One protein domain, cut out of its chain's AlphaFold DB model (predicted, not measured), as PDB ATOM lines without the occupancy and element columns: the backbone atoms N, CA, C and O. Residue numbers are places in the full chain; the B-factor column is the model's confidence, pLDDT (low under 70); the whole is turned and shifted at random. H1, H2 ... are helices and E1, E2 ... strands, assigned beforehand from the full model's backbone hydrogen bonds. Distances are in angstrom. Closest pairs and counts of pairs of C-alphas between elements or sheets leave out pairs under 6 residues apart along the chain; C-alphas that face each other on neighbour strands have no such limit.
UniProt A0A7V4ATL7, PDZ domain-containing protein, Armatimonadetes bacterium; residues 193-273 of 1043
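AT A GLANCE: This is residues 193 to 273 of the 1043 residues of the protein "PDZ domain-containing protein" of Armatimonadetes bacterium (UniProt A0A7V4ATL7). With little regular structure, this is mostly loops, with two short helices, H1 and H2, side by side; the loop around Ser 207 makes one end of the long axis and the turn at H3 the other. The 81 printed residues hold E1, H1, H2 and H3 in that order, mostly helix, with 24 residues in named elements. The whole is elongated, 45 by 24 by 23 A, but only just compact, close to loose, with a radius of gyration of the C-alphas of 13.6 A.

IN THESE COORDINATES: E1 is residues 193 to 195, from C-alpha 193 at (168.437, 135.415, 155.461). H1, residues 220 to 229, is 14.3 A long, H2, residues 239 to 245, 10.5 A. H3, residues 260 to 263, ends at C-alpha 263 at (170.782, 144.007, 138.167).

HOW THE PARTS SIT: H1 and H2 touch, the C-alphas of Arg 220 and Trp 244 closest at 6.5 A, at a shallow tilt of 32 degrees, the same way. H3 touches no helix. E1 pairs with no named strand. In H1 every O i to N i+4 pair is within hydrogen-bond range; H2 has 1 of 3, with 4 of 4 O i to N i+3 pairs; H3 is too short for an i+4 pair.

THE WHOLE: The links E1 to H1 and H2 to H3 are long. The printed part has no cut; no printed residue is under 70 in pLDDT.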
ATOM      1  N   ARG A 193     169.777 134.918 155.800       95.44
ATOM      2  CA  ARG A 193     168.437 135.415 155.461       95.44
ATOM      3  C   ARG A 193     167.615 135.578 156.736       95.44
ATOM      4  O   ARG A 193     167.041 134.610 157.224       95.44
ATOM      5  N   ILE A 194     167.587 136.792 157.272       97.88
ATOM      6  CA  ILE A 194     166.994 137.146 158.560       97.88
ATOM      7  C   ILE A 194     165.808 138.081 158.314       97.88
ATOM      8  O   ILE A 194     166.011 139.224 157.903       97.88
ATOM      9  N   GLY A 195     164.587 137.603 158.545       94.88
ATOM     10  CA  GLY A 195     163.369 138.352 158.217       94.88
ATOM     11  C   GLY A 195     162.099 137.511 158.287       94.88
ATOM     12  O   GLY A 195     162.117 136.402 158.808       94.88
ATOM     13  N   TRP A 196     160.983 138.017 157.774       90.69
ATOM     14  CA  TRP A 196     159.719 137.275 157.722       90.69
ATOM     15  C   TRP A 196     158.876 137.697 156.517       90.69
ATOM     16  O   TRP A 196     159.216 138.648 155.823       90.69
ATOM     17  N   HIS A 197     157.813 136.944 156.233       86.44
ATOM     18  CA  HIS A 197     157.079 137.009 154.962       86.44
ATOM     19  C   HIS A 197     156.192 138.252 154.771       86.44
ATOM     20  O   HIS A 197     155.690 138.467 153.670       86.44
ATOM     21  N   VAL A 198     155.983 139.055 155.821       88.00
ATOM     22  CA  VAL A 198     155.118 140.244 155.793       88.00
ATOM     23  C   VAL A 198     155.763 141.382 156.565       88.00
ATOM     24  O   VAL A 198     155.882 141.305 157.783       88.00
ATOM     25  N   ASP A 199     156.073 142.485 155.897       92.75
ATOM     26  CA  ASP A 199     156.616 143.681 156.547       92.75
ATOM     27  C   ASP A 199     155.499 144.503 157.218       92.75
ATOM     28  O   ASP A 199     155.108 145.585 156.764       92.75
ATOM     29  N   ALA A 200     154.968 143.964 158.317       91.00
ATOM     30  CA  ALA A 200     153.924 144.578 159.127       91.00
ATOM     31  C   ALA A 200     154.191 144.453 160.635       91.00
ATOM     32  O   ALA A 200     154.946 143.595 161.096       91.00
ATOM     33  N   ARG A 201     153.526 145.326 161.395       91.06
ATOM     34  CA  ARG A 201     153.512 145.389 162.854       91.06
ATOM     35  C   ARG A 201     152.076 145.493 163.356       91.06
ATOM     36  O   ARG A 201     151.286 146.274 162.837       91.06
ATOM     37  N   GLU A 202     151.751 144.729 164.386       88.75
ATOM     38  CA  GLU A 202     150.379 144.555 164.887       88.75
ATOM     39  C   GLU A 202     150.180 145.048 166.330       88.75
ATOM     40  O   GLU A 202     149.057 145.264 166.765       88.75
ATOM     41  N   ASP A 203     151.267 145.268 167.070       89.88
ATOM     42  CA  ASP A 203     151.295 145.572 168.505       89.88
ATOM     43  C   ASP A 203     151.459 147.073 168.813       89.88
ATOM     44  O   ASP A 203     151.942 147.460 169.878       89.88
ATOM     45  N   ARG A 204     151.084 147.955 167.875       91.25
ATOM     46  CA  ARG A 204     151.169 149.415 168.088       91.25
ATOM     47  C   ARG A 204     150.197 149.912 169.157       91.25
ATOM     48  O   ARG A 204     150.509 150.882 169.844       91.25
ATOM     49  N   ASP A 205     149.050 149.252 169.287       88.62
ATOM     50  CA  ASP A 205     148.063 149.528 170.325       88.62
ATOM     51  C   ASP A 205     147.893 148.293 171.225       88.62
ATOM     52  O   ASP A 205     147.166 147.358 170.874       88.62
ATOM     53  N   PRO A 206     148.559 148.257 172.393       84.00
ATOM     54  CA  PRO A 206     148.476 147.120 173.298       84.00
ATOM     55  C   PRO A 206     147.100 146.979 173.967       84.00
ATOM     56  O   PRO A 206     146.859 145.949 174.596       84.00
ATOM     57  N   SER A 207     146.205 147.973 173.852       89.56
ATOM     58  CA  SER A 207     144.842 147.887 174.395       89.56
ATOM     59  C   SER A 207     143.931 146.955 173.592       89.56
ATOM     60  O   SER A 207     142.929 146.482 174.126       89.56
ATOM     61  N   ILE A 208     144.298 146.652 172.343       88.06
ATOM     62  CA  ILE A 208     143.577 145.709 171.488       88.06
ATOM     63  C   ILE A 208     143.992 144.274 171.868       88.06
ATOM     64  O   ILE A 208     145.201 143.991 171.911       88.06
ATOM     65  N   PRO A 209     143.038 143.359 172.131       88.25
ATOM     66  CA  PRO A 209     143.326 141.944 172.369       88.25
ATOM     67  C   PRO A 209     144.116 141.318 171.215       88.25
ATOM     68  O   PRO A 209     143.877 141.644 170.057       88.25
ATOM     69  N   VAL A 210     145.053 140.410 171.512       83.88
ATOM     70  CA  VAL A 210     145.989 139.836 170.518       83.88
ATOM     71  C   VAL A 210     145.256 139.228 169.319       83.88
ATOM     72  O   VAL A 210     145.658 139.439 168.180       83.88
ATOM     73  N   GLU A 211     144.153 138.529 169.567       83.06
ATOM     74  CA  GLU A 211     143.294 137.918 168.549       83.06
ATOM     75  C   GLU A 211     142.573 138.903 167.617       83.06
ATOM     76  O   GLU A 211     142.149 138.503 166.535       83.06
ATOM     77  N   GLU A 212     142.443 140.168 168.014       85.44
ATOM     78  CA  GLU A 212     141.799 141.231 167.231       85.44
ATOM     79  C   GLU A 212     142.819 142.151 166.544       85.44
ATOM     80  O   GLU A 212     142.450 143.033 165.764       85.44
ATOM     81  N   ARG A 213     144.119 141.972 166.812       84.62
ATOM     82  CA  ARG A 213     145.165 142.792 166.195       84.62
ATOM     83  C   ARG A 213     145.330 142.433 164.723       84.62
ATOM     84  O   ARG A 213     145.379 141.268 164.331       84.62
ATOM     85  N   HIS A 214     145.486 143.467 163.902       84.25
ATOM     86  CA  HIS A 214     145.773 143.337 162.480       84.25
ATOM     87  C   HIS A 214     147.128 143.964 162.157       84.25
ATOM     88  O   HIS A 214     147.452 145.052 162.637       84.25
ATOM     89  N   GLY A 215     147.906 143.290 161.308       86.06
ATOM     90  CA  GLY A 215     149.193 143.794 160.844       86.06
ATOM     91  C   GLY A 215     149.034 145.083 160.037       86.06
ATOM     92  O   GLY A 215     148.372 145.112 159.002       86.06
ATOM     93  N   GLN A 216     149.671 146.153 160.499       90.38
ATOM     94  CA  GLN A 216     149.788 147.417 159.784       90.38
ATOM     95  C   GLN A 216     151.176 147.513 159.132       90.38
ATOM     96  O   GLN A 216     152.149 147.110 159.767       90.38
ATOM     97  N   PRO A 217     151.323 148.085 157.923       93.19
ATOM     98  CA  PRO A 217     152.629 148.220 157.273       93.19
ATOM     99  C   PRO A 217     153.673 148.894 158.172       93.19
ATOM    100  O   PRO A 217     153.341 149.814 158.930       93.19
ATOM    101  N   LEU A 218     154.926 148.440 158.086       95.25
ATOM    102  CA  LEU A 218     156.049 149.071 158.787       95.25
ATOM    103  C   LEU A 218     156.291 150.502 158.288       95.25
ATOM    104  O   LEU A 218     156.157 150.781 157.093       95.25
ATOM    105  N   THR A 219     156.671 151.405 159.193       96.69
ATOM    106  CA  THR A 219     157.122 152.757 158.824       96.69
ATOM    107  C   THR A 219     158.584 152.744 158.382       96.69
ATOM    108  O   THR A 219     159.333 151.812 158.677       96.69
ATOM    109  N   ARG A 220     159.029 153.807 157.703       97.38
ATOM    110  CA  ARG A 220     160.429 153.965 157.282       97.38
ATOM    111  C   ARG A 220     161.412 153.861 158.457       97.38
ATOM    112  O   ARG A 220     162.486 153.284 158.311       97.38
ATOM    113  N   GLU A 221     161.047 154.414 159.608       97.62
ATOM    114  CA  GLU A 221     161.849 154.383 160.833       97.62
ATOM    115  C   GLU A 221     161.952 152.961 161.398       97.62
ATOM    116  O   GLU A 221     163.029 152.555 161.824       97.62
ATOM    117  N   GLU A 222     160.868 152.183 161.346       97.06
ATOM    118  CA  GLU A 222     160.867 150.783 161.787       97.06
ATOM    119  C   GLU A 222     161.710 149.896 160.858       97.06
ATOM    120  O   GLU A 222     162.461 149.052 161.344       97.06
ATOM    121  N   TYR A 223     161.687 150.119 159.534       97.81
ATOM    122  CA  TYR A 223     162.645 149.464 158.629       97.81
ATOM    123  C   TYR A 223     164.090 149.764 159.037       97.81
ATOM    124  O   TYR A 223     164.897 148.844 159.155       97.81
ATOM    125  N   ALA A 224     164.421 151.037 159.279       98.06
ATOM    126  CA  ALA A 224     165.768 151.435 159.679       98.06
ATOM    127  C   ALA A 224     166.192 150.784 161.009       98.06
ATOM    128  O   ALA A 224     167.306 150.266 161.108       98.06
ATOM    129  N   GLU A 225     165.295 150.740 161.999       98.00
ATOM    130  CA  GLU A 225     165.542 150.078 163.283       98.00
ATOM    131  C   GLU A 225     165.789 148.572 163.114       98.00
ATOM    132  O   GLU A 225     166.719 148.028 163.711       98.00
ATOM    133  N   LEU A 226     164.987 147.881 162.299       98.00
ATOM    134  CA  LEU A 226     165.144 146.445 162.063       98.00
ATOM    135  C   LEU A 226     166.452 146.122 161.335       98.00
ATOM    136  O   LEU A 226     167.133 145.163 161.708       98.00
ATOM    137  N   ILE A 227     166.833 146.936 160.344       98.06
ATOM    138  CA  ILE A 227     168.132 146.832 159.661       98.06
ATOM    139  C   ILE A 227     169.266 147.008 160.677       98.06
ATOM    140  O   ILE A 227     170.189 146.193 160.731       98.06
ATOM    141  N   GLU A 228     169.184 148.027 161.538       98.00
ATOM    142  CA  GLU A 228     170.172 148.259 162.593       98.00
ATOM    143  C   GLU A 228     170.226 147.090 163.590       98.00
ATOM    144  O   GLU A 228     171.314 146.674 164.002       98.00
ATOM    145  N   ALA A 229     169.076 146.517 163.948       98.25
ATOM    146  CA  ALA A 229     168.975 145.371 164.845       98.25
ATOM    147  C   ALA A 229     169.565 144.083 164.246       98.25
ATOM    148  O   ALA A 229     169.973 143.211 165.008       98.25
ATOM    149  N   GLY A 230     169.667 143.980 162.916       97.31
ATOM    150  CA  GLY A 230     170.309 142.867 162.210       97.31
ATOM    151  C   GLY A 230     169.411 142.104 161.235       97.31
ATOM    152  O   GLY A 230     169.850 141.087 160.699       97.31
ATOM    153  N   ALA A 231     168.177 142.555 160.989       98.12
ATOM    154  CA  ALA A 231     167.354 142.000 159.917       98.12
ATOM    155  C   ALA A 231     167.970 142.347 158.555       98.12
ATOM    156  O   ALA A 231     168.489 143.445 158.352       98.12
ATOM    157  N   ASN A 232     167.927 141.403 157.616       97.19
ATOM    158  CA  ASN A 232     168.533 141.585 156.300       97.19
ATOM    159  C   ASN A 232     167.690 141.037 155.144       97.19
ATOM    160  O   ASN A 232     168.211 140.941 154.033       97.19
ATOM    161  N   TYR A 233     166.435 140.653 155.378       97.06
ATOM    162  CA  TYR A 233     165.541 140.186 154.329       97.06
ATOM    163  C   TYR A 233     164.116 140.704 154.538       97.06
ATOM    164  O   TYR A 233     163.482 140.384 155.538       97.06
ATOM    165  N   PHE A 234     163.634 141.496 153.582       96.81
ATOM    166  CA  PHE A 234     162.385 142.253 153.673       96.81
ATOM    167  C   PHE A 234     161.432 141.935 152.513       96.81
ATOM    168  O   PHE A 234     161.874 141.578 151.413       96.81
ATOM    169  N   HIS A 235     160.135 142.131 152.741       94.94
ATOM    170  CA  HIS A 235     159.058 141.988 151.756       94.94
ATOM    171  C   HIS A 235     158.216 143.267 151.647       94.94
ATOM    172  O   HIS A 235     157.046 143.275 152.048       94.94
ATOM    173  N   PRO A 236     158.779 144.362 151.096       95.31
ATOM    174  CA  PRO A 236     158.087 145.638 151.081       95.31
ATOM    175  C   PRO A 236     156.796 145.555 150.252       95.31
ATOM    176  O   PRO A 236     156.852 145.178 149.077       95.31
ATOM    177  N   PRO A 237     155.628 145.933 150.806       92.31
ATOM    178  CA  PRO A 237     154.341 145.729 150.137       92.31
ATOM    179  C   PRO A 237     154.059 146.753 149.028       92.31
ATOM    180  O   PRO A 237     153.157 146.553 148.214       92.31
ATOM    181  N   THR A 238     154.798 147.866 148.984       94.25
ATOM    182  CA  THR A 238     154.573 148.979 148.052       94.25
ATOM    183  C   THR A 238     155.870 149.422 147.382       94.25
ATOM    184  O   THR A 238     156.959 149.245 147.928       94.25
ATOM    185  N   ALA A 239     155.757 150.058 146.212       92.69
ATOM    186  CA  ALA A 239     156.907 150.644 145.520       92.69
ATOM    187  C   ALA A 239     157.611 151.723 146.363       92.69
ATOM    188  O   ALA A 239     158.825 151.844 146.293       92.69
ATOM    189  N   GLU A 240     156.872 152.470 147.190       94.94
ATOM    190  CA  GLU A 240     157.454 153.447 148.118       94.94
ATOM    191  C   GLU A 240     158.326 152.772 149.182       94.94
ATOM    192  O   GLU A 240     159.449 153.207 149.417       94.94
ATOM    193  N   ALA A 241     157.855 151.674 149.779       96.31
ATOM    194  CA  ALA A 241     158.622 150.947 150.785       96.31
ATOM    195  C   ALA A 241     159.890 150.294 150.197       96.31
ATOM    196  O   ALA A 241     160.919 150.225 150.867       96.31
ATOM    197  N   VAL A 242     159.861 149.888 148.918       95.81
ATOM    198  CA  VAL A 242     161.060 149.420 148.195       95.81
ATOM    199  C   VAL A 242     162.147 150.501 148.158       95.81
ATOM    200  O   VAL A 242     163.324 150.186 148.345       95.81
ATOM    201  N   GLU A 243     161.787 151.778 147.990       94.88
ATOM    202  CA  GLU A 243     162.751 152.892 147.985       94.88
ATOM    203  C   GLU A 243     163.529 153.016 149.301       94.88
ATOM    204  O   GLU A 243     164.659 153.503 149.303       94.88
ATOM    205  N   TRP A 244     162.955 152.560 150.418       96.56
ATOM    206  CA  TRP A 244     163.589 152.642 151.735       96.56
ATOM    207  C   TRP A 244     164.678 151.585 151.947       96.56
ATOM    208  O   TRP A 244     165.564 151.805 152.768       96.56
ATOM    209  N   VAL A 245     164.637 150.466 151.211       96.25
ATOM    210  CA  VAL A 245     165.530 149.309 151.429       96.25
ATOM    211  C   VAL A 245     166.399 148.940 150.224       96.25
ATOM    212  O   VAL A 245     167.443 148.311 150.393       96.25
ATOM    213  N   ARG A 246     166.025 149.327 148.995       94.25
ATOM    214  CA  ARG A 246     166.694 148.871 147.756       94.25
ATOM    215  C   ARG A 246     168.177 149.253 147.653       94.25
ATOM    216  O   ARG A 246     168.929 148.559 146.966       94.25
ATOM    217  N   ASP A 247     168.583 150.331 148.323       94.06
ATOM    218  CA  ASP A 247     169.963 150.830 148.371       94.06
ATOM    219  C   ASP A 247     170.640 150.564 149.732       94.06
ATOM    220  O   ASP A 247     171.726 151.082 149.988       94.06
ATOM    221  N   GLU A 248     170.023 149.762 150.600       96.25
ATOM    222  CA  GLU A 248     170.585 149.315 151.876       96.25
ATOM    223  C   GLU A 248     171.250 147.928 151.736       96.25
ATOM    224  O   GLU A 248     170.943 147.186 150.797       96.25
ATOM    225  N   PRO A 249     172.184 147.540 152.632       96.00
ATOM    226  CA  PRO A 249     172.903 146.260 152.562       96.00
ATOM    227  C   PRO A 249     172.040 145.067 153.021       96.00
ATOM    228  O   PRO A 249     172.486 144.202 153.776       96.00
ATOM    229  N   VAL A 250     170.793 145.023 152.559       97.25
ATOM    230  CA  VAL A 250     169.773 144.029 152.891       97.25
ATOM    231  C   VAL A 250     169.093 143.546 151.627       97.25
ATOM    232  O   VAL A 250     169.036 144.262 150.629       97.25
ATOM    233  N   TYR A 251     168.564 142.333 151.679       97.31
ATOM    234  CA  TYR A 251     167.789 141.756 150.604       97.31
ATOM    235  C   TYR A 251     166.327 142.166 150.666       97.31
ATOM    236  O   TYR A 251     165.760 142.313 151.748       97.31
ATOM    237  N   TRP A 252     165.694 142.257 149.503       95.62
ATOM    238  CA  TRP A 252     164.274 142.561 149.409       95.62
ATOM    239  C   TRP A 252     163.590 141.772 148.291       95.62
ATOM    240  O   TRP A 252     164.211 141.398 147.290       95.62
ATOM    241  N   ASN A 253     162.301 141.515 148.490       92.56
ATOM    242  CA  ASN A 253     161.423 140.864 147.529       92.56
ATOM    243  C   ASN A 253     160.038 141.525 147.568       92.56
ATOM    244  O   ASN A 253     159.260 141.309 148.490       92.56
ATOM    245  N   GLY A 254     159.756 142.367 146.580       90.12
ATOM    246  CA  GLY A 254     158.539 143.174 146.505       90.12
ATOM    247  C   GLY A 254     158.309 143.679 145.078       90.12
ATOM    248  O   GLY A 254     158.904 143.139 144.141       90.12
ATOM    249  N   PRO A 255     157.472 144.712 144.878       91.31
ATOM    250  CA  PRO A 255     157.222 145.286 143.557       91.31
ATOM    251  C   PRO A 255     158.524 145.752 142.878       91.31
ATOM    252  O   PRO A 255     159.115 146.753 143.276       91.31
ATOM    253  N   ALA A 256     158.968 145.029 141.847       90.38
ATOM    254  CA  ALA A 256     160.235 145.270 141.154       90.38
ATOM    255  C   ALA A 256     160.036 145.771 139.717       90.38
ATOM    256  O   ALA A 256     159.023 145.492 139.070       90.38
ATOM    257  N   ARG A 257     161.031 146.494 139.194       89.19
ATOM    258  CA  ARG A 257     161.053 147.012 137.820       89.19
ATOM    259  C   ARG A 257     161.902 146.112 136.934       89.19
ATOM    260  O   ARG A 257     163.120 146.038 137.095       89.19
ATOM    261  N   PHE A 258     161.270 145.465 135.960       88.31
ATOM    262  CA  PHE A 258     161.980 144.681 134.955       88.31
ATOM    263  C   PHE A 258     162.553 145.586 133.840       88.31
ATOM    264  O   PHE A 258     161.846 146.482 133.368       88.31
ATOM    265  N   PRO A 259     163.799 145.364 133.374       90.06
ATOM    266  CA  PRO A 259     164.816 144.447 133.907       90.06
ATOM    267  C   PRO A 259     165.730 145.079 134.982       90.06
ATOM    268  O   PRO A 259     166.579 144.391 135.531       90.06
ATOM    269  N   ASP A 260     165.600 146.376 135.266       90.06
ATOM    270  CA  ASP A 260     166.527 147.188 136.074       90.06
ATOM    271  C   ASP A 260     166.839 146.589 137.446       90.06
ATOM    272  O   ASP A 260     168.003 146.452 137.816       90.06
ATOM    273  N   ASP A 261     165.808 146.224 138.208       91.94
ATOM    274  CA  ASP A 261     165.996 145.755 139.580       91.94
ATOM    275  C   ASP A 261     166.600 144.338 139.623       91.94
ATOM    276  O   ASP A 261     167.185 143.968 140.634       91.94
ATOM    277  N   PHE A 262     166.605 143.577 138.518       92.81
ATOM    278  CA  PHE A 262     167.342 142.304 138.440       92.81
ATOM    279  C   PHE A 262     168.862 142.489 138.405       92.81
ATOM    280  O   PHE A 262     169.590 141.561 138.744       92.81
ATOM    281  N   TYR A 263     169.358 143.678 138.048       95.62
ATOM    282  CA  TYR A 263     170.782 144.007 138.167       95.62
ATOM    283  C   TYR A 263     171.187 144.402 139.593       95.62
ATOM    284  O   TYR A 263     172.378 144.575 139.865       95.62
ATOM    285  N   ARG A 264     170.237 144.522 140.525       96.44
ATOM    286  CA  ARG A 264     170.533 144.709 141.944       96.44
ATOM    287  C   ARG A 264     170.800 143.350 142.579       96.44
ATOM    288  O   ARG A 264     169.902 142.517 142.663       96.44
ATOM    289  N   SER A 265     172.008 143.129 143.095       96.56
ATOM    290  CA  SER A 265     172.350 141.852 143.740       96.56
ATOM    291  C   SER A 265     171.561 141.594 145.026       96.56
ATOM    292  O   SER A 265     171.458 140.457 145.474       96.56
ATOM    293  N   ASN A 266     170.996 142.644 145.628       96.38
ATOM    294  CA  ASN A 266     170.150 142.534 146.808       96.38
ATOM    295  C   ASN A 266     168.650 142.339 146.500       96.38
ATOM    296  O   ASN A 266     167.859 142.197 147.428       96.38
ATOM    297  N   TYR A 267     168.244 142.283 145.229       95.31
ATOM    298  CA  TYR A 267     166.897 141.852 144.856       95.31
ATOM    299  C   TYR A 267     166.831 140.319 144.759       95.31
ATOM    300  O   TYR A 267     167.662 139.698 144.092       95.31
ATOM    301  N   ALA A 268     165.855 139.700 145.430       91.81
ATOM    302  CA  ALA A 268     165.718 138.245 145.529       91.81
ATOM    303  C   ALA A 268     164.372 137.760 144.942       91.81
ATOM    304  O   ALA A 268     163.407 137.607 145.695       91.81
ATOM    305  N   PRO A 269     164.289 137.500 143.620       87.31
ATOM    306  CA  PRO A 269     163.059 137.071 142.956       87.31
ATOM    307  C   PRO A 269     162.769 135.588 143.233       87.31
ATOM    308  O   PRO A 269     163.112 134.704 142.448       87.31
ATOM    309  N   THR A 270     162.119 135.304 144.358       82.88
ATOM    310  CA  THR A 270     161.680 133.957 144.753       82.88
ATOM    311  C   THR A 270     160.341 134.030 145.478       82.88
ATOM    312  O   THR A 270     160.005 135.050 146.072       82.88
ATOM    313  N   HIS A 271     159.578 132.937 145.495       87.31
ATOM    314  CA  HIS A 271     158.560 132.775 146.537       87.31
ATOM    315  C   HIS A 271     159.256 132.675 147.898       87.31
ATOM    316  O   HIS A 271     160.375 132.162 147.979       87.31
ATOM    317  N   PHE A 272     158.625 133.164 148.965       89.06
ATOM    318  CA  PHE A 272     159.263 133.148 150.282       89.06
ATOM    319  C   PHE A 272     159.323 131.726 150.873       89.06
ATOM    320  O   PHE A 272     160.388 131.314 151.331       89.06
ATOM    321  N   TYR A 273     158.243 130.936 150.774       93.38
ATOM    322  CA  TYR A 273     158.254 129.509 151.125       93.38
ATOM    323  C   TYR A 273     157.143 128.685 150.453       93.38
ATOM    324  O   TYR A 273     156.193 129.226 149.887       93.38
TER     325      TYR A 273